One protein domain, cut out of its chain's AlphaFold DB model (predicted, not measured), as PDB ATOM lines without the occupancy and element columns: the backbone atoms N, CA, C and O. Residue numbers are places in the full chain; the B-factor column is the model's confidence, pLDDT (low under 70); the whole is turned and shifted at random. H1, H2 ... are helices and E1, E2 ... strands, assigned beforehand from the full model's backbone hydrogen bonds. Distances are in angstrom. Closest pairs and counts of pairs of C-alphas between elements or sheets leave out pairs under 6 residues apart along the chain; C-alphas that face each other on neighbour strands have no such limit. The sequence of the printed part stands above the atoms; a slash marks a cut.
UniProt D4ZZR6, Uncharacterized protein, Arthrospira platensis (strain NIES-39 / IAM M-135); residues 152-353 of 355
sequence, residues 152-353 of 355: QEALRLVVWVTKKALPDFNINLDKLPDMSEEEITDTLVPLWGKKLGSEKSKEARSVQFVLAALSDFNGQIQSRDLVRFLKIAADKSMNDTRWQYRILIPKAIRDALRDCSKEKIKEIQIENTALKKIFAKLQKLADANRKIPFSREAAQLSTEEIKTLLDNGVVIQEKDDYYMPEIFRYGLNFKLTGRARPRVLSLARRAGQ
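Overview. This is residues 152 to 353 of the 355 residues of an uncharacterized protein of Arthrospira platensis (strain NIES-39 / IAM M-135) (UniProt D4ZZR6). A long helix, H6, runs along much of an elongated, mostly helical body, with H1 to H5 gathered toward one end of the body and H7, H8, H9 and the small strand hairpin E1-E2 toward the other. H5 folds back along the first half of H6, H10 packs across the middle of H6, and H11 crosses H4 about perpendicular to it, with Val 344 of H11 coming close to Tyr 323 of E2. The printed part has 202 residues with eleven named helices and two named strands, in the order H1, H2, H3, H4, H5, H6, H7, H8, H9, E1, E2, H10, H11. The one sheet has the order E1 - E2 and is antiparallel, and the class is mostly helix. The whole is compact, with a radius of gyration of the C-alphas of 17.8 A, and spans 53 by 32 by 30 A.

Along the chain. H1, residues 152 to 165, begins with C-alpha 152 at (-24.345, -29.014, -20.334) and is 20.0 A long from first to last C-alpha. H2 is residues 181 to 187, H3 residues 189 to 192 and H4 residues 206 to 214. H5, residues 223 to 235, is 18.7 A long. H6, residues 250 to 271, is 31.7 A long and runs from C-alpha 250 at (-6.883, -40.932, -24.797) to C-alpha 271 at (-33.744, -52.198, -12.400). H7, residues 273 to 284, is 17.0 A long, and H8 is residues 296 to 299, H9 residues 303 to 311. The strands are E1, residues 316 to 318, and E2, residues 321 to 323. H10 is residues 326 to 331, and H11, residues 340 to 351, is 16.5 A long and ends with C-alpha 351 at (-30.508, -38.063, -30.852).

Arrangement. H6 is the hub and touches four other helices. With H5 it forms a helical hairpin, opposite ways at a steep tilt of 40 degrees, and the closest C-alphas are those of Ala 233 and Ala 252, 4.9 A apart. H10 touches residues 257 to 265 of H6 at a steep tilt of 64 degrees, closest at the C-alphas of Lys 262 and Gly 331, 4.3 A. H4 and H6 only just touch, with 3 pairs of C-alphas within 8 A, closest at Ala 213 and Leu 257, 7.4 A. H7 and H6 touch only at the corner, with the C-alphas of Gln 269 and Lys 276 4.3 A apart. H1 touches H5, closest at the C-alphas of Ala 154 and Ser 223, 6.9 A. H1 also touches H2 at a shallow tilt of 20 degrees, the same way, closest at the C-alphas of Gln 152 and Glu 181, 5.5 A. H3 is close to H4 but not clearly touching, with the C-alphas of Trp 192 and Ser 206 6.5 A apart. H11 and H4 only just touch, with 3 pairs of C-alphas within 8 A, about perpendicular at 89 degrees, closest at Ala 212 and Ala 348, 6.0 A. H9 touches H7, closest at the C-alphas of Ile 278 and Glu 305, 6.7 A, and H8 is close to H7 but not clearly touching, at 6.6 A between the C-alphas of Leu 282 and Ala 299. In the hairpin E1 and E2, N 318 and O 321 are 2.9 A apart and N 323 and O 316 are 2.9 A apart, both within hydrogen-bond range. In H1, H2, H4, H5, H7, H9 and H11 every O i to N i+4 pair is within hydrogen-bond range; in H6 15 of 18 are and in H10 1 of 2, while H3 and H8 are too short for such a pair.

Size, cuts and confidence. The two C-alphas farthest apart, those of Asp 168 and Glu 297, are 53.9 A apart. The printed part has no cut. The links H1 to H2, H3 to H4, H5 to H6 and H7 to H8 are long. Residues 291 to 292 pair with residues 335 to 336, parallel. The mean pLDDT of the printed part is 91.3, with residue 339 and residues 351 to 353 under 70.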
ATOM      1  N   GLN A 152     -25.008 -30.056 -21.115       91.38
ATOM      2  CA  GLN A 152     -24.345 -29.014 -20.334       91.38
ATOM      3  C   GLN A 152     -24.266 -29.405 -18.852       91.38
ATOM      4  O   GLN A 152     -23.181 -29.361 -18.278       91.38
ATOM      5  N   GLU A 153     -25.361 -29.892 -18.263       92.50
ATOM      6  CA  GLU A 153     -25.382 -30.382 -16.874       92.50
ATOM      7  C   GLU A 153     -24.487 -31.608 -16.667       92.50
ATOM      8  O   GLU A 153     -23.779 -31.705 -15.664       92.50
ATOM      9  N   ALA A 154     -24.424 -32.511 -17.650       94.56
ATOM     10  CA  ALA A 154     -23.477 -33.618 -17.622       94.56
ATOM     11  C   ALA A 154     -22.026 -33.105 -17.556       94.56
ATOM     12  O   ALA A 154     -21.240 -33.577 -16.738       94.56
ATOM     13  N   LEU A 155     -21.659 -32.099 -18.356       95.75
ATOM     14  CA  LEU A 155     -20.315 -31.517 -18.300       95.75
ATOM     15  C   LEU A 155     -20.054 -30.742 -17.000       95.75
ATOM     16  O   LEU A 155     -18.950 -30.835 -16.462       95.75
ATOM     17  N   ARG A 156     -21.058 -30.047 -16.449       95.81
ATOM     18  CA  ARG A 156     -20.970 -29.423 -15.115       95.81
ATOM     19  C   ARG A 156     -20.674 -30.462 -14.040       95.81
ATOM     20  O   ARG A 156     -19.792 -30.239 -13.212       95.81
ATOM     21  N   LEU A 157     -21.319 -31.629 -14.099       96.50
ATOM     22  CA  LEU A 157     -21.009 -32.735 -13.194       96.50
ATOM     23  C   LEU A 157     -19.551 -33.192 -13.345       96.50
ATOM     24  O   LEU A 157     -18.882 -33.405 -12.336       96.50
ATOM     25  N   VAL A 158     -19.022 -33.300 -14.569       97.19
ATOM     26  CA  VAL A 158     -17.608 -33.670 -14.784       97.19
ATOM     27  C   VAL A 158     -16.665 -32.664 -14.139       97.19
ATOM     28  O   VAL A 158     -15.735 -33.061 -13.434       97.19
ATOM     29  N   VAL A 159     -16.898 -31.371 -14.361       96.94
ATOM     30  CA  VAL A 159     -16.114 -30.298 -13.744       96.94
ATOM     31  C   VAL A 159     -16.154 -30.412 -12.223       96.94
ATOM     32  O   VAL A 159     -15.109 -30.385 -11.575       96.94
ATOM     33  N   TRP A 160     -17.350 -30.575 -11.658       96.75
ATOM     34  CA  TRP A 160     -17.543 -30.670 -10.217       96.75
ATOM     35  C   TRP A 160     -16.802 -31.873  -9.622       96.75
ATOM     36  O   TRP A 160     -16.038 -31.707  -8.672       96.75
ATOM     37  N   VAL A 161     -16.942 -33.062 -10.222       96.69
ATOM     38  CA  VAL A 161     -16.212 -34.274  -9.802       96.69
ATOM     39  C   VAL A 161     -14.705 -34.058  -9.902       96.69
ATOM     40  O   VAL A 161     -13.970 -34.408  -8.981       96.69
ATOM     41  N   THR A 162     -14.242 -33.438 -10.988       95.75
ATOM     42  CA  THR A 162     -12.817 -33.160 -11.206       95.75
ATOM     43  C   THR A 162     -12.271 -32.227 -10.134       95.75
ATOM     44  O   THR A 162     -11.259 -32.549  -9.526       95.75
ATOM     45  N   LYS A 163     -12.957 -31.120  -9.831       95.25
ATOM     46  CA  LYS A 163     -12.551 -30.177  -8.778       95.25
ATOM     47  C   LYS A 163     -12.582 -30.804  -7.384       95.25
ATOM     48  O   LYS A 163     -11.752 -30.471  -6.545       95.25
ATOM     49  N   LYS A 164     -13.532 -31.707  -7.122       94.88
ATOM     50  CA  LYS A 164     -13.599 -32.451  -5.855       94.88
ATOM     51  C   LYS A 164     -12.452 -33.449  -5.708       94.88
ATOM     52  O   LYS A 164     -11.935 -33.592  -4.607       94.88
ATOM     53  N   ALA A 165     -12.055 -34.110  -6.793       93.62
ATOM     54  CA  ALA A 165     -10.936 -35.051  -6.792       93.62
ATOM     55  C   ALA A 165      -9.567 -34.349  -6.834       93.62
ATOM     56  O   ALA A 165      -8.595 -34.857  -6.287       93.62
ATOM     57  N   LEU A 166      -9.497 -33.184  -7.484       93.06
ATOM     58  CA  LEU A 166      -8.293 -32.391  -7.708       93.06
ATOM     59  C   LEU A 166      -8.554 -30.947  -7.254       93.06
ATOM     60  O   LEU A 166      -8.991 -30.117  -8.060       93.06
ATOM     61  N   PRO A 167      -8.287 -30.625  -5.975       92.12
ATOM     62  CA  PRO A 167      -8.522 -29.288  -5.427       92.12
ATOM     63  C   PRO A 167      -7.812 -28.172  -6.203       92.12
ATOM     64  O   PRO A 167      -8.363 -27.078  -6.327       92.12
ATOM     65  N   ASP A 168      -6.658 -28.467  -6.806       91.06
ATOM     66  CA  ASP A 168      -5.859 -27.517  -7.591       91.06
ATOM     67  C   ASP A 168      -6.351 -27.337  -9.036       91.06
ATOM     68  O   ASP A 168      -5.802 -26.537  -9.793       91.06
ATOM     69  N   PHE A 169      -7.406 -28.050  -9.451       93.19
ATOM     70  CA  PHE A 169      -8.004 -27.849 -10.768       93.19
ATOM     71  C   PHE A 169      -8.527 -26.409 -10.876       93.19
ATOM     72  O   PHE A 169      -9.370 -25.982 -10.076       93.19
ATOM     73  N   ASN A 170      -7.999 -25.646 -11.834       89.25
ATOM     74  CA  ASN A 170      -8.192 -24.198 -11.920       89.25
ATOM     75  C   ASN A 170      -9.596 -23.825 -12.425       89.25
ATOM     76  O   ASN A 170      -9.788 -23.476 -13.587       89.25
ATOM     77  N   ILE A 171     -10.582 -23.914 -11.535       90.38
ATOM     78  CA  ILE A 171     -11.943 -23.442 -11.762       90.38
ATOM     79  C   ILE A 171     -12.561 -22.905 -10.467       90.38
ATOM     80  O   ILE A 171     -12.410 -23.502  -9.395       90.38
ATOM     81  N   ASN A 172     -13.291 -21.794 -10.585       89.19
ATOM     82  CA  ASN A 172     -14.208 -21.324  -9.554       89.19
ATOM     83  C   ASN A 172     -15.587 -21.979  -9.755       89.19
ATOM     84  O   ASN A 172     -16.269 -21.691 -10.738       89.19
ATOM     85  N   LEU A 173     -15.994 -22.844  -8.818       90.94
ATOM     86  CA  LEU A 173     -17.283 -23.540  -8.881       90.94
ATOM     87  C   LEU A 173     -18.483 -22.591  -8.793       90.94
ATOM     88  O   LEU A 173     -19.525 -22.924  -9.348       90.94
ATOM     89  N   ASP A 174     -18.334 -21.411  -8.189       91.19
ATOM     90  CA  ASP A 174     -19.424 -20.435  -8.062       91.19
ATOM     91  C   ASP A 174     -19.844 -19.862  -9.422       91.19
ATOM     92  O   ASP A 174     -20.982 -19.442  -9.592       91.19
ATOM     93  N   LYS A 175     -18.941 -19.881 -10.413       91.56
ATOM     94  CA  LYS A 175     -19.215 -19.423 -11.786       91.56
ATOM     95  C   LYS A 175     -19.767 -20.522 -12.692       91.56
ATOM     96  O   LYS A 175     -20.297 -20.229 -13.759       91.56
ATOM     97  N   LEU A 176     -19.644 -21.791 -12.297       92.00
ATOM     98  CA  LEU A 176     -20.034 -22.937 -13.123       92.00
ATOM     99  C   LEU A 176     -21.517 -22.926 -13.566       92.00
ATOM    100  O   LEU A 176     -21.775 -23.307 -14.715       92.00
ATOM    101  N   PRO A 177     -22.487 -22.487 -12.732       89.62
ATOM    102  CA  PRO A 177     -23.892 -22.379 -13.134       89.62
ATOM    103  C   PRO A 177     -24.161 -21.365 -14.253       89.62
ATOM    104  O   PRO A 177     -25.156 -21.511 -14.965       89.62
ATOM    105  N   ASP A 178     -23.268 -20.395 -14.455       90.25
ATOM    106  CA  ASP A 178     -23.421 -19.343 -15.468       90.25
ATOM    107  C   ASP A 178     -22.615 -19.627 -16.745       90.25
ATOM    108  O   ASP A 178     -22.858 -19.020 -17.784       90.25
ATOM    109  N   MET A 179     -21.683 -20.587 -16.699       93.44
ATOM    110  CA  MET A 179     -20.858 -20.947 -17.853       93.44
ATOM    111  C   MET A 179     -21.672 -21.644 -18.949       93.44
ATOM    112  O   MET A 179     -22.451 -22.575 -18.687       93.44
ATOM    113  N   SER A 180     -21.415 -21.235 -20.189       92.94
ATOM    114  CA  SER A 180     -21.872 -21.869 -21.426       92.94
ATOM    115  C   SER A 180     -21.215 -23.240 -21.658       92.94
ATOM    116  O   SER A 180     -20.181 -23.572 -21.077       92.94
ATOM    117  N   GLU A 181     -21.794 -24.059 -22.547       92.06
ATOM    118  CA  GLU A 181     -21.217 -25.368 -22.915       92.06
ATOM    119  C   GLU A 181     -19.792 -25.242 -23.495       92.06
ATOM    120  O   GLU A 181     -18.956 -26.123 -23.270       92.06
ATOM    121  N   GLU A 182     -19.493 -24.150 -24.208       94.00
ATOM    122  CA  GLU A 182     -18.164 -23.877 -24.770       94.00
ATOM    123  C   GLU A 182     -17.144 -23.553 -23.670       94.00
ATOM    124  O   GLU A 182     -16.101 -24.202 -23.597       94.00
ATOM    125  N   GLU A 183     -17.485 -22.663 -22.736       95.44
ATOM    126  CA  GLU A 183     -16.621 -22.330 -21.592       95.44
ATOM    127  C   GLU A 183     -16.343 -23.552 -20.703       95.44
ATOM    128  O   GLU A 183     -15.216 -23.764 -20.239       95.44
ATOM    129  N   ILE A 184     -17.355 -24.398 -20.483       96.38
ATOM    130  CA  ILE A 184     -17.189 -25.656 -19.743       96.38
ATOM    131  C   ILE A 184     -16.270 -26.611 -20.516       96.38
ATOM    132  O   ILE A 184     -15.391 -27.244 -19.927       96.38
ATOM    133  N   THR A 185     -16.446 -26.711 -21.836       95.75
ATOM    134  CA  THR A 185     -15.604 -27.545 -22.707       95.75
ATOM    135  C   THR A 185     -14.137 -27.140 -22.622       95.75
ATOM    136  O   THR A 185     -13.278 -28.013 -22.460       95.75
ATOM    137  N   ASP A 186     -13.851 -25.841 -22.677       94.81
ATOM    138  CA  ASP A 186     -12.492 -25.311 -22.584       94.81
ATOM    139  C   ASP A 186     -11.881 -25.544 -21.201       94.81
ATOM    140  O   ASP A 186     -10.724 -25.961 -21.085       94.81
ATOM    141  N   THR A 187     -12.684 -25.405 -20.147       95.19
ATOM    142  CA  THR A 187     -12.251 -25.681 -18.771       95.19
ATOM    143  C   THR A 187     -11.869 -27.147 -18.554       95.19
ATOM    144  O   THR A 187     -11.015 -27.453 -17.727       95.19
ATOM    145  N   LEU A 188     -12.444 -28.075 -19.321       96.69
ATOM    146  CA  LEU A 188     -12.139 -29.507 -19.248       96.69
ATOM    147  C   LEU A 188     -10.938 -29.928 -20.116       96.69
ATOM    148  O   LEU A 188     -10.552 -31.101 -20.114       96.69
ATOM    149  N   VAL A 189     -10.290 -29.008 -20.839       95.94
ATOM    150  CA  VAL A 189      -9.096 -29.324 -21.642       95.94
ATOM    151  C   VAL A 189      -7.945 -29.893 -20.797       95.94
ATOM    152  O   VAL A 189      -7.391 -30.912 -21.212       95.94
ATOM    153  N   PRO A 190      -7.600 -29.362 -19.608       95.38
ATOM    154  CA  PRO A 190      -6.589 -29.978 -18.744       95.38
ATOM    155  C   PRO A 190      -6.999 -31.357 -18.203       95.38
ATOM    156  O   PRO A 190      -6.146 -32.148 -17.811       95.38
ATOM    157  N   LEU A 191      -8.294 -31.696 -18.196       96.06
ATOM    158  CA  LEU A 191      -8.743 -33.027 -17.793       96.06
ATOM    159  C   LEU A 191      -8.447 -34.060 -18.883       96.06
ATOM    160  O   LEU A 191      -7.746 -35.029 -18.629       96.06
ATOM    161  N   TRP A 192      -8.963 -33.876 -20.100       95.50
ATOM    162  CA  TRP A 192      -8.944 -34.916 -21.147       95.50
ATOM    163  C   TRP A 192      -8.499 -34.429 -22.534       95.50
ATOM    164  O   TRP A 192      -8.590 -35.162 -23.526       95.50
ATOM    165  N   GLY A 193      -8.001 -33.196 -22.621       95.25
ATOM    166  CA  GLY A 193      -7.554 -32.516 -23.838       95.25
ATOM    167  C   GLY A 193      -8.666 -32.127 -24.809       95.25
ATOM    168  O   GLY A 193      -9.795 -32.598 -24.720       95.25
ATOM    169  N   LYS A 194      -8.325 -31.310 -25.815       94.50
ATOM    170  CA  LYS A 194      -9.278 -30.903 -26.866       94.50
ATOM    171  C   LYS A 194      -9.736 -32.070 -27.747       94.50
ATOM    172  O   LYS A 194     -10.874 -32.090 -28.210       94.50
ATOM    173  N   LYS A 195      -8.852 -33.040 -28.004       95.50
ATOM    174  CA  LYS A 195      -9.081 -34.219 -28.861       95.50
ATOM    175  C   LYS A 195      -8.569 -35.496 -28.202       95.50
ATOM    176  O   LYS A 195      -7.641 -35.437 -27.393       95.50
ATOM    177  N   LEU A 196      -9.059 -36.654 -28.650       92.06
ATOM    178  CA  LEU A 196      -8.573 -37.995 -28.267       92.06
ATOM    179  C   LEU A 196      -7.220 -38.372 -28.902       92.06
ATOM    180  O   LEU A 196      -6.957 -39.520 -29.264       92.06
ATOM    181  N   GLY A 197      -6.347 -37.390 -29.026       90.56
ATOM    182  CA  GLY A 197      -5.013 -37.470 -29.583       90.56
ATOM    183  C   GLY A 197      -4.302 -36.147 -29.320       90.56
ATOM    184  O   GLY A 197      -4.727 -35.360 -28.467       90.56
ATOM    185  N   SER A 198      -3.236 -35.872 -30.067       87.94
ATOM    186  CA  SER A 198      -2.649 -34.529 -30.083       87.94
ATOM    187  C   SER A 198      -3.638 -33.520 -30.680       87.94
ATOM    188  O   SER A 198      -4.545 -33.894 -31.428       87.94
ATOM    189  N   GLU A 199      -3.466 -32.226 -30.408       85.69
ATOM    190  CA  GLU A 199      -4.344 -31.196 -30.988       85.69
ATOM    191  C   GLU A 199      -4.330 -31.200 -32.530       85.69
ATOM    192  O   GLU A 199      -5.360 -30.970 -33.170       85.69
ATOM    193  N   LYS A 200      -3.187 -31.563 -33.131       87.06
ATOM    194  CA  LYS A 200      -2.996 -31.680 -34.588       87.06
ATOM    195  C   LYS A 200      -3.588 -32.960 -35.193       87.06
ATOM    196  O   LYS A 200      -3.647 -33.091 -36.411       87.06
ATOM    197  N   SER A 201      -4.027 -33.915 -34.372       88.69
ATOM    198  CA  SER A 201      -4.584 -35.178 -34.865       88.69
ATOM    199  C   SER A 201      -5.949 -34.992 -35.544       88.69
ATOM    200  O   SER A 201      -6.696 -34.047 -35.258       88.69
ATOM    201  N   LYS A 202      -6.301 -35.940 -36.423       87.88
ATOM    202  CA  LYS A 202      -7.643 -36.076 -37.022       87.88
ATOM    203  C   LYS A 202      -8.629 -36.817 -36.099       87.88
ATOM    204  O   LYS A 202      -9.676 -37.270 -36.550       87.88
ATOM    205  N   GLU A 203      -8.285 -36.963 -34.820       90.19
ATOM    206  CA  GLU A 203      -9.127 -37.619 -33.820       90.19
ATOM    207  C   GLU A 203     -10.340 -36.760 -33.446       90.19
ATOM    208  O   GLU A 203     -10.347 -35.534 -33.596       90.19
ATOM    209  N   ALA A 204     -11.363 -37.425 -32.913       88.19
ATOM    210  CA  ALA A 204     -12.545 -36.759 -32.389       88.19
ATOM    211  C   ALA A 204     -12.182 -35.819 -31.229       88.19
ATOM    212  O   ALA A 204     -11.260 -36.083 -30.450       88.19
ATOM    213  N   ARG A 205     -12.949 -34.735 -31.094       93.62
ATOM    214  CA  ARG A 205     -12.887 -33.871 -29.917       93.62
ATOM    215  C   ARG A 205     -13.325 -34.655 -28.666       93.62
ATOM    216  O   ARG A 205     -14.295 -35.412 -28.740       93.62
ATOM    217  N   SER A 206     -12.608 -34.503 -27.548       94.75
ATOM    218  CA  SER A 206     -12.786 -35.361 -26.361       94.75
ATOM    219  C   SER A 206     -14.192 -35.255 -25.771       94.75
ATOM    220  O   SER A 206     -14.838 -36.281 -25.579       94.75
ATOM    221  N   VAL A 207     -14.698 -34.031 -25.573       94.44
ATOM    222  CA  VAL A 207     -16.049 -33.778 -25.037       94.44
ATOM    223  C   VAL A 207     -17.120 -34.457 -25.885       94.44
ATOM    224  O   VAL A 207     -17.909 -35.249 -25.377       94.44
ATOM    225  N   GLN A 208     -17.127 -34.196 -27.196       91.94
ATOM    226  CA  GLN A 208     -18.138 -34.762 -28.088       91.94
ATOM    227  C   GLN A 208     -18.045 -36.288 -28.154       91.94
ATOM    228  O   GLN A 208     -19.076 -36.939 -28.304       91.94
ATOM    229  N   PHE A 209     -16.840 -36.856 -28.051       92.69
ATOM    230  CA  PHE A 209     -16.681 -38.302 -27.962       92.69
ATOM    231  C   PHE A 209     -17.299 -38.854 -26.678       92.69
ATOM    232  O   PHE A 209     -18.102 -39.772 -26.771       92.69
ATOM    233  N   VAL A 210     -16.952 -38.304 -25.509       94.00
ATOM    234  CA  VAL A 210     -17.428 -38.814 -24.212       94.00
ATOM    235  C   VAL A 210     -18.948 -38.730 -24.126       94.00
ATOM    236  O   VAL A 210     -19.585 -39.733 -23.816       94.00
ATOM    237  N   LEU A 211     -19.533 -37.581 -24.478       92.38
ATOM    238  CA  LEU A 211     -20.986 -37.416 -24.480       92.38
ATOM    239  C   LEU A 211     -21.649 -38.429 -25.423       92.38
ATOM    240  O   LEU A 211     -22.492 -39.199 -24.988       92.38
ATOM    241  N   ALA A 212     -21.214 -38.516 -26.685       90.31
ATOM    242  CA  ALA A 212     -21.818 -39.445 -27.646       90.31
ATOM    243  C   ALA A 212     -21.606 -40.926 -27.289       90.31
ATOM    244  O   ALA A 212     -22.426 -41.767 -27.645       90.31
ATOM    245  N   ALA A 213     -20.494 -41.256 -26.633       91.06
ATOM    246  CA  ALA A 213     -20.167 -42.617 -26.241       91.06
ATOM    247  C   ALA A 213     -21.000 -43.105 -25.053       91.06
ATOM    248  O   ALA A 213     -21.316 -44.290 -25.007       91.06
ATOM    249  N   LEU A 214     -21.316 -42.211 -24.109       93.81
ATOM    250  CA  LEU A 214     -22.098 -42.512 -22.907       93.81
ATOM    251  C   LEU A 214     -23.607 -42.316 -23.105       93.81
ATOM    252  O   LEU A 214     -24.383 -42.857 -22.320       93.81
ATOM    253  N   SER A 215     -24.019 -41.569 -24.133       92.50
ATOM    254  CA  SER A 215     -25.426 -41.382 -24.477       92.50
ATOM    255  C   SER A 215     -26.078 -42.645 -25.043       92.50
ATOM    256  O   SER A 215     -25.465 -43.411 -25.794       92.50
ATOM    257  N   ASP A 216     -27.361 -42.810 -24.742       92.12
ATOM    258  CA  ASP A 216     -28.263 -43.673 -25.501       92.12
ATOM    259  C   ASP A 216     -28.830 -42.960 -26.751       92.12
ATOM    260  O   ASP A 216     -28.477 -41.813 -27.051       92.12
ATOM    261  N   PHE A 217     -29.696 -43.628 -27.520       91.25
ATOM    262  CA  PHE A 217     -30.348 -43.006 -28.682       91.25
ATOM    263  C   PHE A 217     -31.554 -42.119 -28.350       91.25
ATOM    264  O   PHE A 217     -32.092 -41.496 -29.262       91.25
ATOM    265  N   ASN A 218     -31.916 -41.979 -27.075       86.88
ATOM    266  CA  ASN A 218     -32.808 -40.919 -26.604       86.88
ATOM    267  C   ASN A 218     -32.017 -39.650 -26.219       86.88
ATOM    268  O   ASN A 218     -32.602 -38.662 -25.784       86.88
ATOM    269  N   GLY A 219     -30.686 -39.667 -26.378       84.81
ATOM    270  CA  GLY A 219     -29.795 -38.566 -26.013       84.81
ATOM    271  C   GLY A 219     -29.515 -38.476 -24.513       84.81
ATOM    272  O   GLY A 219     -28.840 -37.545 -24.072       84.81
ATOM    273  N   GLN A 220     -29.977 -39.446 -23.720       86.88
ATOM    274  CA  GLN A 220     -29.821 -39.440 -22.272       86.88
ATOM    275  C   GLN A 220     -28.443 -39.970 -21.881       86.88
ATOM    276  O   GLN A 220     -27.940 -40.946 -22.434       86.88
ATOM    277  N   ILE A 221     -27.830 -39.330 -20.889       90.75
ATOM    278  CA  ILE A 221     -26.583 -39.768 -20.253       90.75
ATOM    279  C   ILE A 221     -26.934 -40.067 -18.805       90.75
ATOM    280  O   ILE A 221     -27.588 -39.248 -18.184       90.75
ATOM    281  N   GLN A 222     -26.520 -41.184 -18.215       91.50
ATOM    282  CA  GLN A 222     -26.744 -41.377 -16.776       91.50
ATOM    283  C   GLN A 222     -25.595 -40.749 -15.978       91.50
ATOM    284  O   GLN A 222     -24.423 -40.989 -16.272       91.50
ATOM    285  N   SER A 223     -25.918 -39.971 -14.944       93.25
ATOM    286  CA  SER A 223     -24.926 -39.343 -14.054       93.25
ATOM    287  C   SER A 223     -23.973 -40.376 -13.442       93.25
ATOM    288  O   SER A 223     -22.756 -40.194 -13.448       93.25
ATOM    289  N   ARG A 224     -24.516 -41.514 -13.000       93.94
ATOM    290  CA  ARG A 224     -23.761 -42.661 -12.477       93.94
ATOM    291  C   ARG A 224     -22.748 -43.214 -13.483       93.94
ATOM    292  O   ARG A 224     -21.603 -43.465 -13.106       93.94
ATOM    293  N   ASP A 225     -23.137 -43.359 -14.752       94.94
ATOM    294  CA  ASP A 225     -22.231 -43.818 -15.813       94.94
ATOM    295  C   ASP A 225     -21.098 -42.814 -16.036       94.94
ATOM    296  O   ASP A 225     -19.946 -43.207 -16.188       94.94
ATOM    297  N   LEU A 226     -21.397 -41.514 -15.988       96.06
ATOM    298  CA  LEU A 226     -20.399 -40.461 -16.155       96.06
ATOM    299  C   LEU A 226     -19.363 -40.457 -15.023       96.06
ATOM    300  O   LEU A 226     -18.162 -40.433 -15.285       96.06
ATOM    301  N   VAL A 227     -19.807 -40.553 -13.766       96.75
ATOM    302  CA  VAL A 227     -18.906 -40.632 -12.601       96.75
ATOM    303  C   VAL A 227     -18.065 -41.911 -12.650       96.75
ATOM    304  O   VAL A 227     -16.848 -41.864 -12.451       96.75
ATOM    305  N   ARG A 228     -18.680 -43.058 -12.972       96.81
ATOM    306  CA  ARG A 228     -17.969 -44.337 -13.130       96.81
ATOM    307  C   ARG A 228     -16.932 -44.262 -14.246       96.81
ATOM    308  O   ARG A 228     -15.811 -44.733 -14.072       96.81
ATOM    309  N   PHE A 229     -17.297 -43.666 -15.376       97.69
ATOM    310  CA  PHE A 229     -16.405 -43.467 -16.506       97.69
ATOM    311  C   PHE A 229     -15.159 -42.671 -16.104       97.69
ATOM    312  O   PHE A 229     -14.050 -43.110 -16.405       97.69
ATOM    313  N   LEU A 230     -15.326 -41.557 -15.380       97.31
ATOM    314  CA  LEU A 230     -14.207 -40.744 -14.892       97.31
ATOM    315  C   LEU A 230     -13.287 -41.538 -13.967       97.31
ATOM    316  O   LEU A 230     -12.076 -41.514 -14.167       97.31
ATOM    317  N   LYS A 231     -13.855 -42.285 -13.011       96.75
ATOM    318  CA  LYS A 231     -13.087 -43.157 -12.112       96.75
ATOM    319  C   LYS A 231     -12.233 -44.151 -12.904       96.75
ATOM    320  O   LYS A 231     -11.019 -44.181 -12.754       96.75
ATOM    321  N   ILE A 232     -12.858 -44.932 -13.787       96.88
ATOM    322  CA  ILE A 232     -12.160 -45.978 -14.549       96.88
ATOM    323  C   ILE A 232     -11.113 -45.362 -15.488       96.88
ATOM    324  O   ILE A 232     -10.026 -45.917 -15.655       96.88
ATOM    325  N   ALA A 233     -11.421 -44.225 -16.116       97.06
ATOM    326  CA  ALA A 233     -10.473 -43.524 -16.974       97.06
ATOM    327  C   ALA A 233      -9.275 -42.989 -16.176       97.06
ATOM    328  O   ALA A 233      -8.151 -43.062 -16.672       97.06
ATOM    329  N   ALA A 234      -9.490 -42.484 -14.959       95.75
ATOM    330  CA  ALA A 234      -8.419 -42.034 -14.077       95.75
ATOM    331  C   ALA A 234      -7.514 -43.205 -13.667       95.75
ATOM    332  O   ALA A 234      -6.311 -43.145 -13.914       95.75
ATOM    333  N   ASP A 235      -8.099 -44.306 -13.184       95.38
ATOM    334  CA  ASP A 235      -7.366 -45.519 -12.789       95.38
ATOM    335  C   ASP A 235      -6.493 -46.042 -13.944       95.38
ATOM    336  O   ASP A 235      -5.312 -46.349 -13.784       95.38
ATOM    337  N   LYS A 236      -7.047 -46.076 -15.164       95.38
ATOM    338  CA  LYS A 236      -6.330 -46.518 -16.371       95.38
ATOM    339  C   LYS A 236      -5.287 -45.518 -16.887       95.38
ATOM    340  O   LYS A 236      -4.518 -45.879 -17.778       95.38
ATOM    341  N   SER A 237      -5.263 -44.286 -16.379       95.31
ATOM    342  CA  SER A 237      -4.310 -43.248 -16.798       95.31
ATOM    343  C   SER A 237      -3.046 -43.195 -15.935       95.31
ATOM    344  O   SER A 237      -2.040 -42.669 -16.401       95.31
ATOM    345  N   MET A 238      -3.055 -43.776 -14.729       88.75
ATOM    346  CA  MET A 238      -1.999 -43.600 -13.715       88.75
ATOM    347  C   MET A 238      -0.569 -43.926 -14.183       88.75
ATOM    348  O   MET A 238       0.379 -43.306 -13.714       88.75
ATOM    349  N   ASN A 239      -0.399 -44.874 -15.112       84.56
ATOM    350  CA  ASN A 239       0.918 -45.402 -15.496       84.56
ATOM    351  C   ASN A 239       1.429 -44.906 -16.862       84.56
ATOM    352  O   ASN A 239       2.435 -45.409 -17.358       84.56
ATOM    353  N   ASP A 240       0.742 -43.960 -17.509       83.69
ATOM    354  CA  ASP A 240       1.121 -43.466 -18.839       83.69
ATOM    355  C   ASP A 240       1.532 -41.991 -18.793       83.69
ATOM    356  O   ASP A 240       0.710 -41.078 -18.842       83.69
ATOM    357  N   THR A 241       2.841 -41.761 -18.752       82.75
ATOM    358  CA  THR A 241       3.447 -40.429 -18.605       82.75
ATOM    359  C   THR A 241       3.634 -39.679 -19.926       82.75
ATOM    360  O   THR A 241       4.177 -38.575 -19.946       82.75
ATOM    361  N   ARG A 242       3.174 -40.235 -21.059       86.44
ATOM    362  CA  ARG A 242       3.352 -39.611 -22.387       86.44
ATOM    363  C   ARG A 242       2.533 -38.333 -22.567       86.44
ATOM    364  O   ARG A 242       2.805 -37.552 -23.479       86.44
ATOM    365  N   TRP A 243       1.517 -38.124 -21.735       87.12
ATOM    366  CA  TRP A 243       0.609 -36.985 -21.812       87.12
ATOM    367  C   TRP A 243       0.819 -36.071 -20.606       87.12
ATOM    368  O   TRP A 243       0.241 -36.290 -19.554       87.12
ATOM    369  N   GLN A 244       1.636 -35.031 -20.766       84.38
ATOM    370  CA  GLN A 244       2.006 -34.138 -19.654       84.38
ATOM    371  C   GLN A 244       1.011 -32.992 -19.410       84.38
ATOM    372  O   GLN A 244       1.023 -32.370 -18.357       84.38
ATOM    373  N   TYR A 245       0.149 -32.695 -20.384       87.88
ATOM    374  CA  TYR A 245      -0.768 -31.546 -20.353       87.88
ATOM    375  C   TYR A 245      -2.224 -31.935 -20.063       87.88
ATOM    376  O   TYR A 245      -3.128 -31.117 -20.229       87.88
ATOM    377  N   ARG A 246      -2.474 -33.204 -19.721       92.31
ATOM    378  CA  ARG A 246      -3.808 -33.689 -19.365       92.31
ATOM    379  C   ARG A 246      -3.740 -34.817 -18.348       92.31
ATOM    380  O   ARG A 246      -2.774 -35.569 -18.340       92.31
ATOM    381  N   ILE A 247      -4.804 -34.966 -17.569       94.19
ATOM    382  CA  ILE A 247      -4.918 -35.992 -16.524       94.19
ATOM    383  C   ILE A 247      -5.358 -37.343 -17.109       94.19
ATOM    384  O   ILE A 247      -4.766 -38.381 -16.830       94.19
ATOM    385  N   LEU A 248      -6.398 -37.338 -17.944       95.75
ATOM    386  CA  LEU A 248      -6.970 -38.527 -18.570       95.75
ATOM    387  C   LEU A 248      -6.375 -38.735 -19.960       95.75
ATOM    388  O   LEU A 248      -6.525 -37.901 -20.864       95.75
ATOM    389  N   ILE A 249      -5.736 -39.885 -20.162       95.31
ATOM    390  CA  ILE A 249      -5.099 -40.197 -21.442       95.31
ATOM    391  C   ILE A 249      -6.119 -40.726 -22.469       95.31
ATOM    392  O   ILE A 249      -7.070 -41.430 -22.114       95.31
ATOM    393  N   PRO A 250      -5.919 -40.501 -23.783       94.69
ATOM    394  CA  PRO A 250      -6.883 -40.932 -24.797       94.69
ATOM    395  C   PRO A 250      -7.162 -42.437 -24.838       94.69
ATOM    396  O   PRO A 250      -8.256 -42.848 -25.221       94.69
ATOM    397  N   LYS A 251      -6.177 -43.280 -24.506       93.38
ATOM    398  CA  LYS A 251      -6.380 -44.733 -24.463       93.38
ATOM    399  C   LYS A 251      -7.292 -45.119 -23.295       93.38
ATOM    400  O   LYS A 251      -8.275 -45.814 -23.522       93.38
ATOM    401  N   ALA A 252      -7.033 -44.587 -22.102       95.69
ATOM    402  CA  ALA A 252      -7.858 -44.811 -20.918       95.69
ATOM    403  C   ALA A 252      -9.307 -44.354 -21.124       95.69
ATOM    404  O   ALA A 252     -10.221 -45.100 -20.798       95.69
ATOM    405  N   ILE A 253      -9.523 -43.191 -21.750       95.31
ATOM    406  CA  ILE A 253     -10.864 -42.690 -22.103       95.31
ATOM    407  C   ILE A 253     -11.612 -43.697 -22.995       95.31
ATOM    408  O   ILE A 253     -12.777 -44.000 -22.751       95.31
ATOM    409  N   ARG A 254     -10.955 -44.261 -24.020       92.88
ATOM    410  CA  ARG A 254     -11.580 -45.275 -24.894       92.88
ATOM    411  C   ARG A 254     -11.819 -46.598 -24.164       92.88
ATOM    412  O   ARG A 254     -12.857 -47.226 -24.359       92.88
ATOM    413  N   ASP A 255     -10.871 -47.022 -23.335       92.88
ATOM    414  CA  ASP A 255     -10.921 -48.311 -22.645       92.88
ATOM    415  C   ASP A 255     -11.885 -48.300 -21.450       92.88
ATOM    416  O   ASP A 255     -12.432 -49.346 -21.099       92.88
ATOM    417  N   ALA A 256     -12.118 -47.146 -20.819       96.00
ATOM    418  CA  ALA A 256     -13.063 -46.986 -19.715       96.00
ATOM    419  C   ALA A 256     -14.508 -47.260 -20.141       96.00
ATOM    420  O   ALA A 256     -15.286 -47.827 -19.373       96.00
ATOM    421  N   LEU A 257     -14.842 -46.941 -21.393       94.00
ATOM    422  CA  LEU A 257     -16.173 -47.152 -21.948       94.00
ATOM    423  C   LEU A 257     -16.612 -48.617 -21.860       94.00
ATOM    424  O   LEU A 257     -17.737 -48.884 -21.469       94.00
ATOM    425  N   ARG A 258     -15.719 -49.574 -22.146       92.94
ATOM    426  CA  ARG A 258     -16.056 -51.009 -22.114       92.94
ATOM    427  C   ARG A 258     -16.506 -51.477 -20.737       92.94
ATOM    428  O   ARG A 258     -17.459 -52.244 -20.635       92.94
ATOM    429  N   ASP A 259     -15.806 -51.043 -19.699       94.38
ATOM    430  CA  ASP A 259     -16.102 -51.465 -18.333       94.38
ATOM    431  C   ASP A 259     -17.328 -50.722 -17.801       94.38
ATOM    432  O   ASP A 259     -18.207 -51.339 -17.204       94.38
ATOM    433  N   CYS A 260     -17.461 -49.434 -18.132       94.81
ATOM    434  CA  CYS A 260     -18.658 -48.662 -17.816       94.81
ATOM    435  C   CYS A 260     -19.918 -49.272 -18.448       94.81
ATOM    436  O   CYS A 260     -20.931 -49.440 -17.773       94.81
ATOM    437  N   SER A 261     -19.830 -49.676 -19.716       95.38
ATOM    438  CA  SER A 261     -20.898 -50.363 -20.433       95.38
ATOM    439  C   SER A 261     -21.329 -51.668 -19.771       95.38
ATOM    440  O   SER A 261     -22.521 -51.951 -19.706       95.38
ATOM    441  N   LYS A 262     -20.384 -52.485 -19.291       95.31
ATOM    442  CA  LYS A 262     -20.710 -53.753 -18.618       95.31
ATOM    443  C   LYS A 262     -21.498 -53.513 -17.335       95.31
ATOM    444  O   LYS A 262     -22.498 -54.190 -17.115       95.31
ATOM    445  N   GLU A 263     -21.064 -52.556 -16.517       96.19
ATOM    446  CA  GLU A 263     -21.767 -52.214 -15.277       96.19
ATOM    447  C   GLU A 263     -23.160 -51.641 -15.559       96.19
ATOM    448  O   GLU A 263     -24.124 -52.103 -14.957       96.19
ATOM    449  N   LYS A 264     -23.303 -50.763 -16.562       95.00
ATOM    450  CA  LYS A 264     -24.616 -50.253 -16.988       95.00
ATOM    451  C   LYS A 264     -25.596 -51.378 -17.332       95.00
ATOM    452  O   LYS A 264     -26.751 -51.342 -16.919       95.00
ATOM    453  N   ILE A 265     -25.155 -52.389 -18.088       96.12
ATOM    454  CA  ILE A 265     -26.017 -53.528 -18.438       96.12
ATOM    455  C   ILE A 265     -26.449 -54.297 -17.190       96.12
ATOM    456  O   ILE A 265     -27.629 -54.619 -17.078       96.12
ATOM    457  N   LYS A 266     -25.536 -54.563 -16.247       95.31
ATOM    458  CA  LYS A 266     -25.880 -55.248 -14.988       95.31
ATOM    459  C   LYS A 266     -26.932 -54.474 -14.197       95.31
ATOM    460  O   LYS A 266     -27.884 -55.073 -13.713       95.31
ATOM    461  N   GLU A 267     -26.782 -53.158 -14.099       93.75
ATOM    462  CA  GLU A 267     -27.714 -52.284 -13.378       93.75
ATOM    463  C   GLU A 267     -29.096 -52.283 -14.024       93.75
ATOM    464  O   GLU A 267     -30.087 -52.556 -13.356       93.75
ATOM    465  N   ILE A 268     -29.163 -52.117 -15.346       93.38
ATOM    466  CA  ILE A 268     -30.435 -52.180 -16.078       93.38
ATOM    467  C   ILE A 268     -31.095 -53.557 -15.926       93.38
ATOM    468  O   ILE A 268     -32.314 -53.648 -15.813       93.38
ATOM    469  N   GLN A 269     -30.316 -54.642 -15.886       93.00
ATOM    470  CA  GLN A 269     -30.844 -55.989 -15.643       93.00
ATOM    471  C   GLN A 269     -31.410 -56.176 -14.224       93.00
ATOM    472  O   GLN A 269     -32.204 -57.095 -14.016       93.00
ATOM    473  N   ILE A 270     -31.003 -55.352 -13.256       92.62
ATOM    474  CA  ILE A 270     -31.556 -55.331 -11.896       92.62
ATOM    475  C   ILE A 270     -32.802 -54.437 -11.850       92.62
ATOM    476  O   ILE A 270     -33.813 -54.834 -11.283       92.62
ATOM    477  N   GLU A 271     -32.733 -53.261 -12.475       89.12
ATOM    478  CA  GLU A 271     -33.744 -52.198 -12.400       89.12
ATOM    479  C   GLU A 271     -34.950 -52.443 -13.329       89.12
ATOM    480  O   GLU A 271     -36.066 -52.034 -13.017       89.12
ATOM    481  N   ASN A 272     -34.762 -53.129 -14.466       90.06
ATOM    482  CA  ASN A 272     -35.795 -53.313 -15.486       90.06
ATOM    483  C   ASN A 272     -35.940 -54.786 -15.911       90.06
ATOM    484  O   ASN A 272     -35.171 -55.322 -16.714       90.06
ATOM    485  N   THR A 273     -36.999 -55.436 -15.422       89.12
ATOM    486  CA  THR A 273     -37.302 -56.849 -15.708       89.12
ATOM    487  C   THR A 273     -37.554 -57.132 -17.194       89.12
ATOM    488  O   THR A 273     -37.202 -58.215 -17.671       89.12
ATOM    489  N   ALA A 274     -38.141 -56.193 -17.946       90.50
ATOM    490  CA  ALA A 274     -38.386 -56.369 -19.379       90.50
ATOM    491  C   ALA A 274     -37.063 -56.371 -20.159       90.50
ATOM    492  O   ALA A 274     -36.756 -57.336 -20.865       90.50
ATOM    493  N   LEU A 275     -36.219 -55.357 -19.943       95.06
ATOM    494  CA  LEU A 275     -34.891 -55.281 -20.557       95.06
ATOM    495  C   LEU A 275     -33.981 -56.422 -20.108       95.06
ATOM    496  O   LEU A 275     -33.218 -56.941 -20.921       95.06
ATOM    497  N   LYS A 276     -34.103 -56.894 -18.862       96.50
ATOM    498  CA  LYS A 276     -33.369 -58.067 -18.376       96.50
ATOM    499  C   LYS A 276     -33.568 -59.286 -19.273       96.50
ATOM    500  O   LYS A 276     -32.588 -59.921 -19.668       96.50
ATOM    501  N   LYS A 277     -34.824 -59.602 -19.606       95.25
ATOM    502  CA  LYS A 277     -35.173 -60.744 -20.467       95.25
ATOM    503  C   LYS A 277     -34.605 -60.565 -21.875       95.25
ATOM    504  O   LYS A 277     -33.996 -61.494 -22.405       95.25
ATOM    505  N   ILE A 278     -34.736 -59.365 -22.441       97.12
ATOM    506  CA  ILE A 278     -34.250 -59.053 -23.791       97.12
ATOM    507  C   ILE A 278     -32.719 -59.125 -23.857       97.12
ATOM    508  O   ILE A 278     -32.161 -59.774 -24.739       97.12
ATOM    509  N   PHE A 279     -32.012 -58.532 -22.894       97.44
ATOM    510  CA  PHE A 279     -30.548 -58.556 -22.845       97.44
ATOM    511  C   PHE A 279     -30.010 -59.974 -22.688       97.44
ATOM    512  O   PHE A 279     -29.030 -60.325 -23.343       97.44
ATOM    513  N   ALA A 280     -30.681 -60.817 -21.897       95.44
ATOM    514  CA  ALA A 280     -30.320 -62.224 -21.780       95.44
ATOM    515  C   ALA A 280     -30.452 -62.972 -23.120       95.44
ATOM    516  O   ALA A 280     -29.602 -63.806 -23.427       95.44
ATOM    517  N   LYS A 281     -31.471 -62.667 -23.942       95.31
ATOM    518  CA  LYS A 281     -31.586 -63.211 -25.309       95.31
ATOM    519  C   LYS A 281     -30.437 -62.732 -26.194       95.31
ATOM    520  O   LYS A 281     -29.730 -63.553 -26.770       95.31
ATOM    521  N   LEU A 282     -30.191 -61.421 -26.230       96.06
ATOM    522  CA  LEU A 282     -29.131 -60.821 -27.049       96.06
ATOM    523  C   LEU A 282     -27.731 -61.346 -26.686       96.06
ATOM    524  O   LEU A 282     -26.904 -61.584 -27.563       96.06
ATOM    525  N   GLN A 283     -27.460 -61.574 -25.400       94.31
ATOM    526  CA  GLN A 283     -26.187 -62.121 -24.923       94.31
ATOM    527  C   GLN A 283     -25.993 -63.607 -25.267       94.31
ATOM    528  O   GLN A 283     -24.846 -64.046 -25.362       94.31
ATOM    529  N   LYS A 284     -27.082 -64.363 -25.471       94.44
ATOM    530  CA  LYS A 284     -27.067 -65.777 -25.888       94.44
ATOM    531  C   LYS A 284     -26.931 -65.970 -27.401       94.44
ATOM    532  O   LYS A 284     -26.707 -67.096 -27.838       94.44
ATOM    533  N   LEU A 285     -27.054 -64.906 -28.199       94.25
ATOM    534  CA  LEU A 285     -26.840 -64.984 -29.642       94.25
ATOM    535  C   LEU A 285     -25.416 -65.458 -29.959       94.25
ATOM    536  O   LEU A 285     -24.447 -65.064 -29.305       94.25
ATOM    537  N   ALA A 286     -25.291 -66.257 -31.019       90.50
ATOM    538  CA  ALA A 286     -23.996 -66.645 -31.561       90.50
ATOM    539  C   ALA A 286     -23.167 -65.405 -31.946       90.50
ATOM    540  O   ALA A 286     -23.700 -64.404 -32.428       90.50
ATOM    541  N   ASP A 287     -21.842 -65.490 -31.807       86.56
ATOM    542  CA  ASP A 287     -20.907 -64.400 -32.130       86.56
ATOM    543  C   ASP A 287     -21.069 -63.838 -33.545       86.56
ATOM    544  O   ASP A 287     -20.842 -62.648 -33.777       86.56
ATOM    545  N   ALA A 288     -21.475 -64.685 -34.495       86.19
ATOM    546  CA  ALA A 288     -21.751 -64.282 -35.868       86.19
ATOM    547  C   ALA A 288     -22.907 -63.271 -35.973       86.19
ATOM    548  O   ALA A 288     -22.848 -62.403 -36.846       86.19
ATOM    549  N   ASN A 289     -23.877 -63.347 -35.054       87.94
ATOM    550  CA  ASN A 289     -25.100 -62.541 -35.021       87.94
ATOM    551  C   ASN A 289     -25.014 -61.366 -34.033       87.94
ATOM    552  O   ASN A 289     -25.840 -60.459 -34.082       87.94
ATOM    553  N   ARG A 290     -23.992 -61.319 -33.167       92.00
ATOM    554  CA  ARG A 290     -23.717 -60.171 -32.280       92.00
ATOM    555  C   ARG A 290     -23.002 -59.051 -33.028       92.00
ATOM    556  O   ARG A 290     -21.846 -58.716 -32.751       92.00
ATOM    557  N   LYS A 291     -23.680 -58.487 -34.022       92.81
ATOM    558  CA  LYS A 291     -23.160 -57.445 -34.909       92.81
ATOM    559  C   LYS A 291     -24.172 -56.317 -35.055       92.81
ATOM    560  O   LYS A 291     -25.364 -56.564 -34.972       92.81
ATOM    561  N   ILE A 292     -23.689 -55.091 -35.242       92.19
ATOM    562  CA  ILE A 292     -24.529 -53.953 -35.621       92.19
ATOM    563  C   ILE A 292     -24.113 -53.379 -36.992       92.19
ATOM    564  O   ILE A 292     -22.902 -53.289 -37.242       92.19
ATOM    565  N   PRO A 293     -25.072 -52.934 -37.831       93.19
ATOM    566  CA  PRO A 293     -26.518 -53.098 -37.631       93.19
ATOM    567  C   PRO A 293     -26.968 -54.571 -37.668       93.19
ATOM    568  O   PRO A 293     -26.214 -55.432 -38.127       93.19
ATOM    569  N   PHE A 294     -28.165 -54.847 -37.146       93.12
ATOM    570  CA  PHE A 294     -28.819 -56.157 -37.220       93.12
ATOM    571  C   PHE A 294     -30.285 -56.028 -37.635       93.12
ATOM    572  O   PHE A 294     -30.926 -55.029 -37.316       93.12
ATOM    573  N   SER A 295     -30.835 -57.077 -38.250       92.81
ATOM    574  CA  SER A 295     -32.280 -57.217 -38.447       92.81
ATOM    575  C   SER A 295     -32.947 -57.865 -37.231       92.81
ATOM    576  O   SER A 295     -32.308 -58.570 -36.440       92.81
ATOM    577  N   ARG A 296     -34.260 -57.674 -37.093       93.31
ATOM    578  CA  ARG A 296     -35.053 -58.276 -36.009       93.31
ATOM    579  C   ARG A 296     -34.940 -59.805 -35.996       93.31
ATOM    580  O   ARG A 296     -34.823 -60.404 -34.927       93.31
ATOM    581  N   GLU A 297     -34.934 -60.422 -37.174       90.81
ATOM    582  CA  GLU A 297     -34.823 -61.869 -37.365       90.81
ATOM    583  C   GLU A 297     -33.449 -62.372 -36.904       90.81
ATOM    584  O   GLU A 297     -33.368 -63.353 -36.165       90.81
ATOM    585  N   ALA A 298     -32.370 -61.660 -37.255       89.62
ATOM    586  CA  ALA A 298     -31.012 -62.002 -36.830       89.62
ATOM    587  C   ALA A 298     -30.827 -61.894 -35.305       89.62
ATOM    588  O   ALA A 298     -30.076 -62.675 -34.713       89.62
ATOM    589  N   ALA A 299     -31.531 -60.953 -34.668       90.88
ATOM    590  CA  ALA A 299     -31.542 -60.777 -33.218       90.88
ATOM    591  C   ALA A 299     -32.518 -61.706 -32.476       90.88
ATOM    592  O   ALA A 299     -32.475 -61.757 -31.248       90.88
ATOM    593  N   GLN A 300     -33.368 -62.451 -33.196       93.69
ATOM    594  CA  GLN A 300     -34.384 -63.354 -32.636       93.69
ATOM    595  C   GLN A 300     -35.320 -62.655 -31.630       93.69
ATOM    596  O   GLN A 300     -35.653 -63.208 -30.578       93.69
ATOM    597  N   LEU A 301     -35.730 -61.422 -31.946       95.06
ATOM    598  CA  LEU A 301     -36.595 -60.604 -31.094       95.06
ATOM    599  C   LEU A 301     -38.020 -60.498 -31.647       95.06
ATOM    600  O   LEU A 301     -38.240 -60.417 -32.860       95.06
ATOM    601  N   SER A 302     -39.003 -60.455 -30.749       95.94
ATOM    602  CA  SER A 302     -40.377 -60.109 -31.119       95.94
ATOM    603  C   SER A 302     -40.511 -58.613 -31.439       95.94
ATOM    604  O   SER A 302     -39.645 -57.799 -31.107       95.94
ATOM    605  N   THR A 303     -41.621 -58.226 -32.071       94.44
ATOM    606  CA  THR A 303     -41.938 -56.812 -32.327       94.44
ATOM    607  C   THR A 303     -42.065 -56.012 -31.025       94.44
ATOM    608  O   THR A 303     -41.580 -54.887 -30.948       94.44
ATOM    609  N   GLU A 304     -42.651 -56.599 -29.978       94.81
ATOM    610  CA  GLU A 304     -42.770 -55.970 -28.655       94.81
ATOM    611  C   GLU A 304     -41.406 -55.781 -27.979       94.81
ATOM    612  O   GLU A 304     -41.153 -54.757 -27.343       94.81
ATOM    613  N   GLU A 305     -40.495 -56.742 -28.150       96.56
ATOM    614  CA  GLU A 305     -39.142 -56.645 -27.609       96.56
ATOM    615  C   GLU A 305     -38.333 -55.555 -28.317       96.56
ATOM    616  O   GLU A 305     -37.655 -54.770 -27.657       96.56
ATOM    617  N   ILE A 306     -38.449 -55.452 -29.645       96.38
ATOM    618  CA  ILE A 306     -37.860 -54.347 -30.412       96.38
ATOM    619  C   ILE A 306     -38.435 -53.005 -29.968       96.38
ATOM    620  O   ILE A 306     -37.668 -52.075 -29.725       96.38
ATOM    621  N   LYS A 307     -39.760 -52.907 -29.813       94.12
ATOM    622  CA  LYS A 307     -40.411 -51.690 -29.320       94.12
ATOM    623  C   LYS A 307     -39.859 -51.289 -27.951       94.12
ATOM    624  O   LYS A 307     -39.450 -50.153 -27.771       94.12
ATOM    625  N   THR A 308     -39.718 -52.249 -27.038       93.44
ATOM    626  CA  THR A 308     -39.117 -52.007 -25.719       93.44
ATOM    627  C   THR A 308     -37.684 -51.468 -25.834       93.44
ATOM    628  O   THR A 308     -37.314 -50.553 -25.102       93.44
ATOM    629  N   LEU A 309     -36.861 -51.996 -26.749       96.56
ATOM    630  CA  LEU A 309     -35.500 -51.488 -26.972       96.56
ATOM    631  C   LEU A 309     -35.479 -50.070 -27.562       96.56
ATOM    632  O   LEU A 309     -34.605 -49.289 -27.186       96.56
ATOM    633  N   LEU A 310     -36.405 -49.750 -28.472       93.88
ATOM    634  CA  LEU A 310     -36.563 -48.414 -29.056       93.88
ATOM    635  C   LEU A 310     -36.988 -47.402 -27.986       93.88
ATOM    636  O   LEU A 310     -36.323 -46.384 -27.818       93.88
ATOM    637  N   ASP A 311     -38.024 -47.724 -27.206       90.25
ATOM    638  CA  ASP A 311     -38.566 -46.851 -26.156       90.25
ATOM    639  C   ASP A 311     -37.503 -46.516 -25.091       90.25
ATOM    640  O   ASP A 311     -37.450 -45.406 -24.566       90.25
ATOM    641  N   ASN A 312     -36.591 -47.457 -24.818       91.88
ATOM    642  CA  ASN A 312     -35.493 -47.287 -23.861       91.88
ATOM    643  C   ASN A 312     -34.186 -46.769 -24.498       91.88
ATOM    644  O   ASN A 312     -33.138 -46.820 -23.855       91.88
ATOM    645  N   GLY A 313     -34.201 -46.332 -25.763       93.25
ATOM    646  CA  GLY A 313     -33.030 -45.760 -26.442       93.25
ATOM    647  C   GLY A 313     -31.868 -46.741 -26.656       93.25
ATOM    648  O   GLY A 313     -30.755 -46.329 -26.997       93.25
ATOM    649  N   VAL A 314     -32.095 -48.045 -26.462       95.75
ATOM    650  CA  VAL A 314     -31.072 -49.093 -26.616       95.75
ATOM    651  C   VAL A 314     -30.747 -49.312 -28.088       95.75
ATOM    652  O   VAL A 314     -29.607 -49.629 -28.435       95.75
ATOM    653  N   VAL A 315     -31.740 -49.141 -28.959       95.31
ATOM    654  CA  VAL A 315     -31.580 -49.226 -30.409       95.31
ATOM    655  C   VAL A 315     -32.285 -48.074 -31.104       95.31
ATOM    656  O   VAL A 315     -33.150 -47.424 -30.528       95.31
ATOM    657  N   ILE A 316     -31.915 -47.836 -32.358       93.75
ATOM    658  CA  ILE A 316     -32.664 -46.975 -33.270       93.75
ATOM    659  C   ILE A 316     -32.850 -47.712 -34.589       93.75
ATOM    660  O   ILE A 316     -31.935 -48.403 -35.049       93.75
ATOM    661  N   GLN A 317     -34.035 -47.581 -35.177       91.88
ATOM    662  CA  GLN A 317     -34.332 -48.154 -36.480       91.88
ATOM    663  C   GLN A 317     -33.898 -47.199 -37.589       91.88
ATOM    664  O   GLN A 317     -34.182 -46.000 -37.557       91.88
ATOM    665  N   GLU A 318     -33.237 -47.742 -38.600       88.38
ATOM    666  CA  GLU A 318     -32.942 -47.031 -39.829       88.38
ATOM    667  C   GLU A 318     -33.109 -47.970 -41.020       88.38
ATOM    668  O   GLU A 318     -32.359 -48.931 -41.179       88.38
ATOM    669  N   LYS A 319     -34.087 -47.655 -41.879       86.75
ATOM    670  CA  LYS A 319     -34.605 -48.595 -42.884       86.75
ATOM    671  C   LYS A 319     -35.085 -49.876 -42.181       86.75
ATOM    672  O   LYS A 319     -35.860 -49.785 -41.229       86.75
ATOM    673  N   ASP A 320     -34.594 -51.033 -42.606       86.75
ATOM    674  CA  ASP A 320     -34.970 -52.343 -42.064       86.75
ATOM    675  C   ASP A 320     -34.017 -52.838 -40.961       86.75
ATOM    676  O   ASP A 320     -34.200 -53.918 -40.402       86.75
ATOM    677  N   ASP A 321     -33.007 -52.031 -40.629       92.25
ATOM    678  CA  ASP A 321     -31.903 -52.393 -39.751       92.25
ATOM    679  C   ASP A 321     -31.921 -51.608 -38.433       92.25
ATOM    680  O   ASP A 321     -32.292 -50.432 -38.374       92.25
ATOM    681  N   TYR A 322     -31.437 -52.246 -37.367       94.12
ATOM    682  CA  TYR A 322     -31.321 -51.658 -36.036       94.12
ATOM    683  C   TYR A 322     -29.863 -51.388 -35.677       94.12
ATOM    684  O   TYR A 322     -28.990 -52.257 -35.765       94.12
ATOM    685  N   TYR A 323     -29.604 -50.166 -35.224       94.75
ATOM    686  CA  TYR A 323     -28.309 -49.733 -34.711       94.75
ATOM    687  C   TYR A 323     -28.343 -49.688 -33.186       94.75
ATOM    688  O   TYR A 323     -29.407 -49.561 -32.594       94.75
ATOM    689  N   MET A 324     -27.172 -49.744 -32.545       94.44
ATOM    690  CA  MET A 324     -27.009 -49.673 -31.085       94.44
ATOM    691  C   MET A 324     -25.916 -48.644 -30.741       94.44
ATOM    692  O   MET A 324     -24.887 -48.627 -31.432       94.44
ATOM    693  N   PRO A 325     -26.088 -47.790 -29.713       93.75
ATOM    694  CA  PRO A 325     -25.084 -46.796 -29.349       93.75
ATOM    695  C   PRO A 325     -23.898 -47.481 -28.652       93.75
ATOM    696  O   PRO A 325     -23.997 -48.631 -28.211       93.75
ATOM    697  N   GLU A 326     -22.747 -46.802 -28.562       92.19
ATOM    698  CA  GLU A 326     -21.516 -47.452 -28.084       92.19
ATOM    699  C   GLU A 326     -21.662 -48.014 -26.658       92.19
ATOM    700  O   GLU A 326     -21.211 -49.140 -26.421       92.19
ATOM    701  N   ILE A 327     -22.349 -47.301 -25.755       93.94
ATOM    702  CA  ILE A 327     -22.546 -47.734 -24.367       93.94
ATOM    703  C   ILE A 327     -23.266 -49.089 -24.262       93.94
ATOM    704  O   ILE A 327     -22.815 -49.957 -23.517       93.94
ATOM    705  N   PHE A 328     -24.320 -49.331 -25.046       95.75
ATOM    706  CA  PHE A 328     -25.030 -50.616 -25.051       95.75
ATOM    707  C   PHE A 328     -24.276 -51.671 -25.857       95.75
ATOM    708  O   PHE A 328     -24.158 -52.819 -25.428       95.75
ATOM    709  N   ARG A 329     -23.683 -51.271 -26.986       94.81
ATOM    710  CA  ARG A 329     -22.946 -52.173 -27.872       94.81
ATOM    711  C   ARG A 329     -21.795 -52.863 -27.151       94.81
ATOM    712  O   ARG A 329     -21.632 -54.074 -27.280       94.81
ATOM    713  N   TYR A 330     -20.986 -52.113 -26.404       94.31
ATOM    714  CA  TYR A 330     -19.893 -52.709 -25.637       94.31
ATOM    715  C   TYR A 330     -20.401 -53.591 -24.495       94.31
ATOM    716  O   TYR A 330     -19.819 -54.647 -24.256       94.31
ATOM    717  N   GLY A 331     -21.484 -53.196 -23.824       94.56
ATOM    718  CA  GLY A 331     -22.024 -53.923 -22.673       94.56
ATOM    719  C   GLY A 331     -22.667 -55.253 -23.065       94.56
ATOM    720  O   GLY A 331     -22.514 -56.251 -22.365       94.56
ATOM    721  N   LEU A 332     -23.327 -55.290 -24.224       95.50
ATOM    722  CA  LEU A 332     -23.939 -56.491 -24.800       95.50
ATOM    723  C   LEU A 332     -22.979 -57.283 -25.707       95.50
ATOM    724  O   LEU A 332     -23.365 -58.306 -26.271       95.50
ATOM    725  N   ASN A 333     -21.722 -56.840 -25.824       94.00
ATOM    726  CA  ASN A 333     -20.663 -57.473 -26.613       94.00
ATOM    727  C   ASN A 333     -20.964 -57.580 -28.125       94.00
ATOM    728  O   ASN A 333     -20.608 -58.557 -28.783       94.00
ATOM    729  N   PHE A 334     -21.601 -56.556 -28.693       94.69
ATOM    730  CA  PHE A 334     -21.851 -56.453 -30.130       94.69
ATOM    731  C   PHE A 334     -20.637 -55.873 -30.873       94.69
ATOM    732  O   PHE A 334     -19.986 -54.914 -30.437       94.69
ATOM    733  N   LYS A 335     -20.332 -56.430 -32.044       91.69
ATOM    734  CA  LYS A 335     -19.263 -55.962 -32.939       91.69
ATOM    735  C   LYS A 335     -19.824 -54.998 -33.988       91.69
ATOM    736  O   LYS A 335     -20.982 -55.083 -34.373       91.69
ATOM    737  N   LEU A 336     -18.998 -54.069 -34.460       88.19
ATOM    738  CA  LEU A 336     -19.342 -53.206 -35.597       88.19
ATOM    739  C   LEU A 336     -19.031 -53.938 -36.906       88.19
ATOM    740  O   LEU A 336     -17.960 -54.534 -37.023       88.19
ATOM    741  N   THR A 337     -19.917 -53.852 -37.896       84.19
ATOM    742  CA  THR A 337     -19.629 -54.300 -39.267       84.19
ATOM    743  C   THR A 337     -19.228 -53.120 -40.151       84.19
ATOM    744  O   THR A 337     -19.850 -52.060 -40.127       84.19
ATOM    745  N   GLY A 338     -18.161 -53.288 -40.941       72.81
ATOM    746  CA  GLY A 338     -17.761 -52.350 -42.000       72.81
ATOM    747  C   GLY A 338     -17.822 -50.860 -41.617       72.81
ATOM    748  O   GLY A 338     -17.197 -50.417 -40.653       72.81
ATOM    749  N   ARG A 339     -18.593 -50.073 -42.386       66.12
ATOM    750  CA  ARG A 339     -18.783 -48.616 -42.213       66.12
ATOM    751  C   ARG A 339     -19.885 -48.234 -41.200       66.12
ATOM    752  O   ARG A 339     -20.330 -47.089 -41.205       66.12
ATOM    753  N   ALA A 340     -20.311 -49.132 -40.308       71.38
ATOM    754  CA  ALA A 340     -21.377 -48.836 -39.340       71.38
ATOM    755  C   ALA A 340     -20.990 -47.751 -38.314       71.38
ATOM    756  O   ALA A 340     -21.847 -47.015 -37.835       71.38
ATOM    757  N   ARG A 341     -19.696 -47.596 -37.991       72.94
ATOM    758  CA  ARG A 341     -19.244 -46.672 -36.932       72.94
ATOM    759  C   ARG A 341     -19.533 -45.189 -37.227       72.94
ATOM    760  O   ARG A 341     -20.120 -44.542 -36.362       72.94
ATOM    761  N   PRO A 342     -19.195 -44.633 -38.412       71.81
ATOM    762  CA  PRO A 342     -19.648 -43.293 -38.790       71.81
ATOM    763  C   PRO A 342     -21.165 -43.109 -38.675       71.81
ATOM    764  O   PRO A 342     -21.616 -42.043 -38.259       71.81
ATOM    765  N   ARG A 343     -21.949 -44.150 -38.996       80.00
ATOM    766  CA  ARG A 343     -23.411 -44.080 -38.948       80.00
ATOM    767  C   ARG A 343     -23.934 -44.020 -37.518       80.00
ATOM    768  O   ARG A 343     -24.676 -43.094 -37.205       80.00
ATOM    769  N   VAL A 344     -23.455 -44.899 -36.636       76.75
ATOM    770  CA  VAL A 344     -23.771 -44.876 -35.195       76.75
ATOM    771  C   VAL A 344     -23.474 -43.502 -34.589       76.75
ATOM    772  O   VAL A 344     -24.320 -42.942 -33.899       76.75
ATOM    773  N   LEU A 345     -22.317 -42.910 -34.906       74.69
ATOM    774  CA  LEU A 345     -21.967 -41.569 -34.425       74.69
ATOM    775  C   LEU A 345     -22.901 -40.483 -34.976       74.69
ATOM    776  O   LEU A 345     -23.244 -39.552 -34.251       74.69
ATOM    777  N   SER A 346     -23.314 -40.579 -36.241       79.69
ATOM    778  CA  SER A 346     -24.271 -39.630 -36.824       79.69
ATOM    779  C   SER A 346     -25.658 -39.732 -36.178       79.69
ATOM    780  O   SER A 346     -26.278 -38.705 -35.910       79.69
ATOM    781  N   LEU A 347     -26.108 -40.950 -35.862       80.56
ATOM    782  CA  LEU A 347     -27.391 -41.210 -35.210       80.56
ATOM    783  C   LEU A 347     -27.378 -40.731 -33.753       80.56
ATOM    784  O   LEU A 347     -28.290 -40.021 -33.345       80.56
ATOM    785  N   ALA A 348     -26.299 -41.000 -33.012       76.69
ATOM    786  CA  ALA A 348     -26.127 -40.508 -31.644       76.69
ATOM    787  C   ALA A 348     -26.096 -38.970 -31.575       76.69
ATOM    788  O   ALA A 348     -26.648 -38.370 -30.656       76.69
ATOM    789  N   ARG A 349     -25.490 -38.303 -32.571       72.94
ATOM    790  CA  ARG A 349     -25.509 -36.832 -32.658       72.94
ATOM    791  C   ARG A 349     -26.905 -36.278 -32.912       72.94
ATOM    792  O   ARG A 349     -27.246 -35.280 -32.295       72.94
ATOM    793  N   ARG A 350     -27.687 -36.909 -33.795       75.19
ATOM    794  CA  ARG A 350     -29.081 -36.512 -34.051       75.19
ATOM    795  C   ARG A 350     -29.930 -36.665 -32.792       75.19
ATOM    796  O   ARG A 350     -30.611 -35.721 -32.422       75.19
ATOM    797  N   ALA A 351     -29.814 -37.804 -32.111       69.88
ATOM    798  CA  ALA A 351     -30.508 -38.063 -30.852       69.88
ATOM    799  C   ALA A 351     -30.217 -36.986 -29.794       69.88
ATOM    800  O   ALA A 351     -31.141 -36.395 -29.249       69.88
ATOM    801  N   GLY A 352     -28.937 -36.662 -29.579       60.28
ATOM    802  CA  GLY A 352     -28.515 -35.647 -28.608       60.28
ATOM    803  C   GLY A 352     -28.744 -34.185 -29.022       60.28
ATOM    804  O   GLY A 352     -28.346 -33.301 -28.269       60.28
ATOM    805  N   GLN A 353     -29.294 -33.917 -30.213       56.84
ATOM    806  CA  GLN A 353     -29.744 -32.585 -30.655       56.84
ATOM    807  C   GLN A 353     -31.258 -32.395 -30.482       56.84
ATOM    808  O   GLN A 353     -31.740 -31.270 -30.561       56.84
TER     809      GLN A 353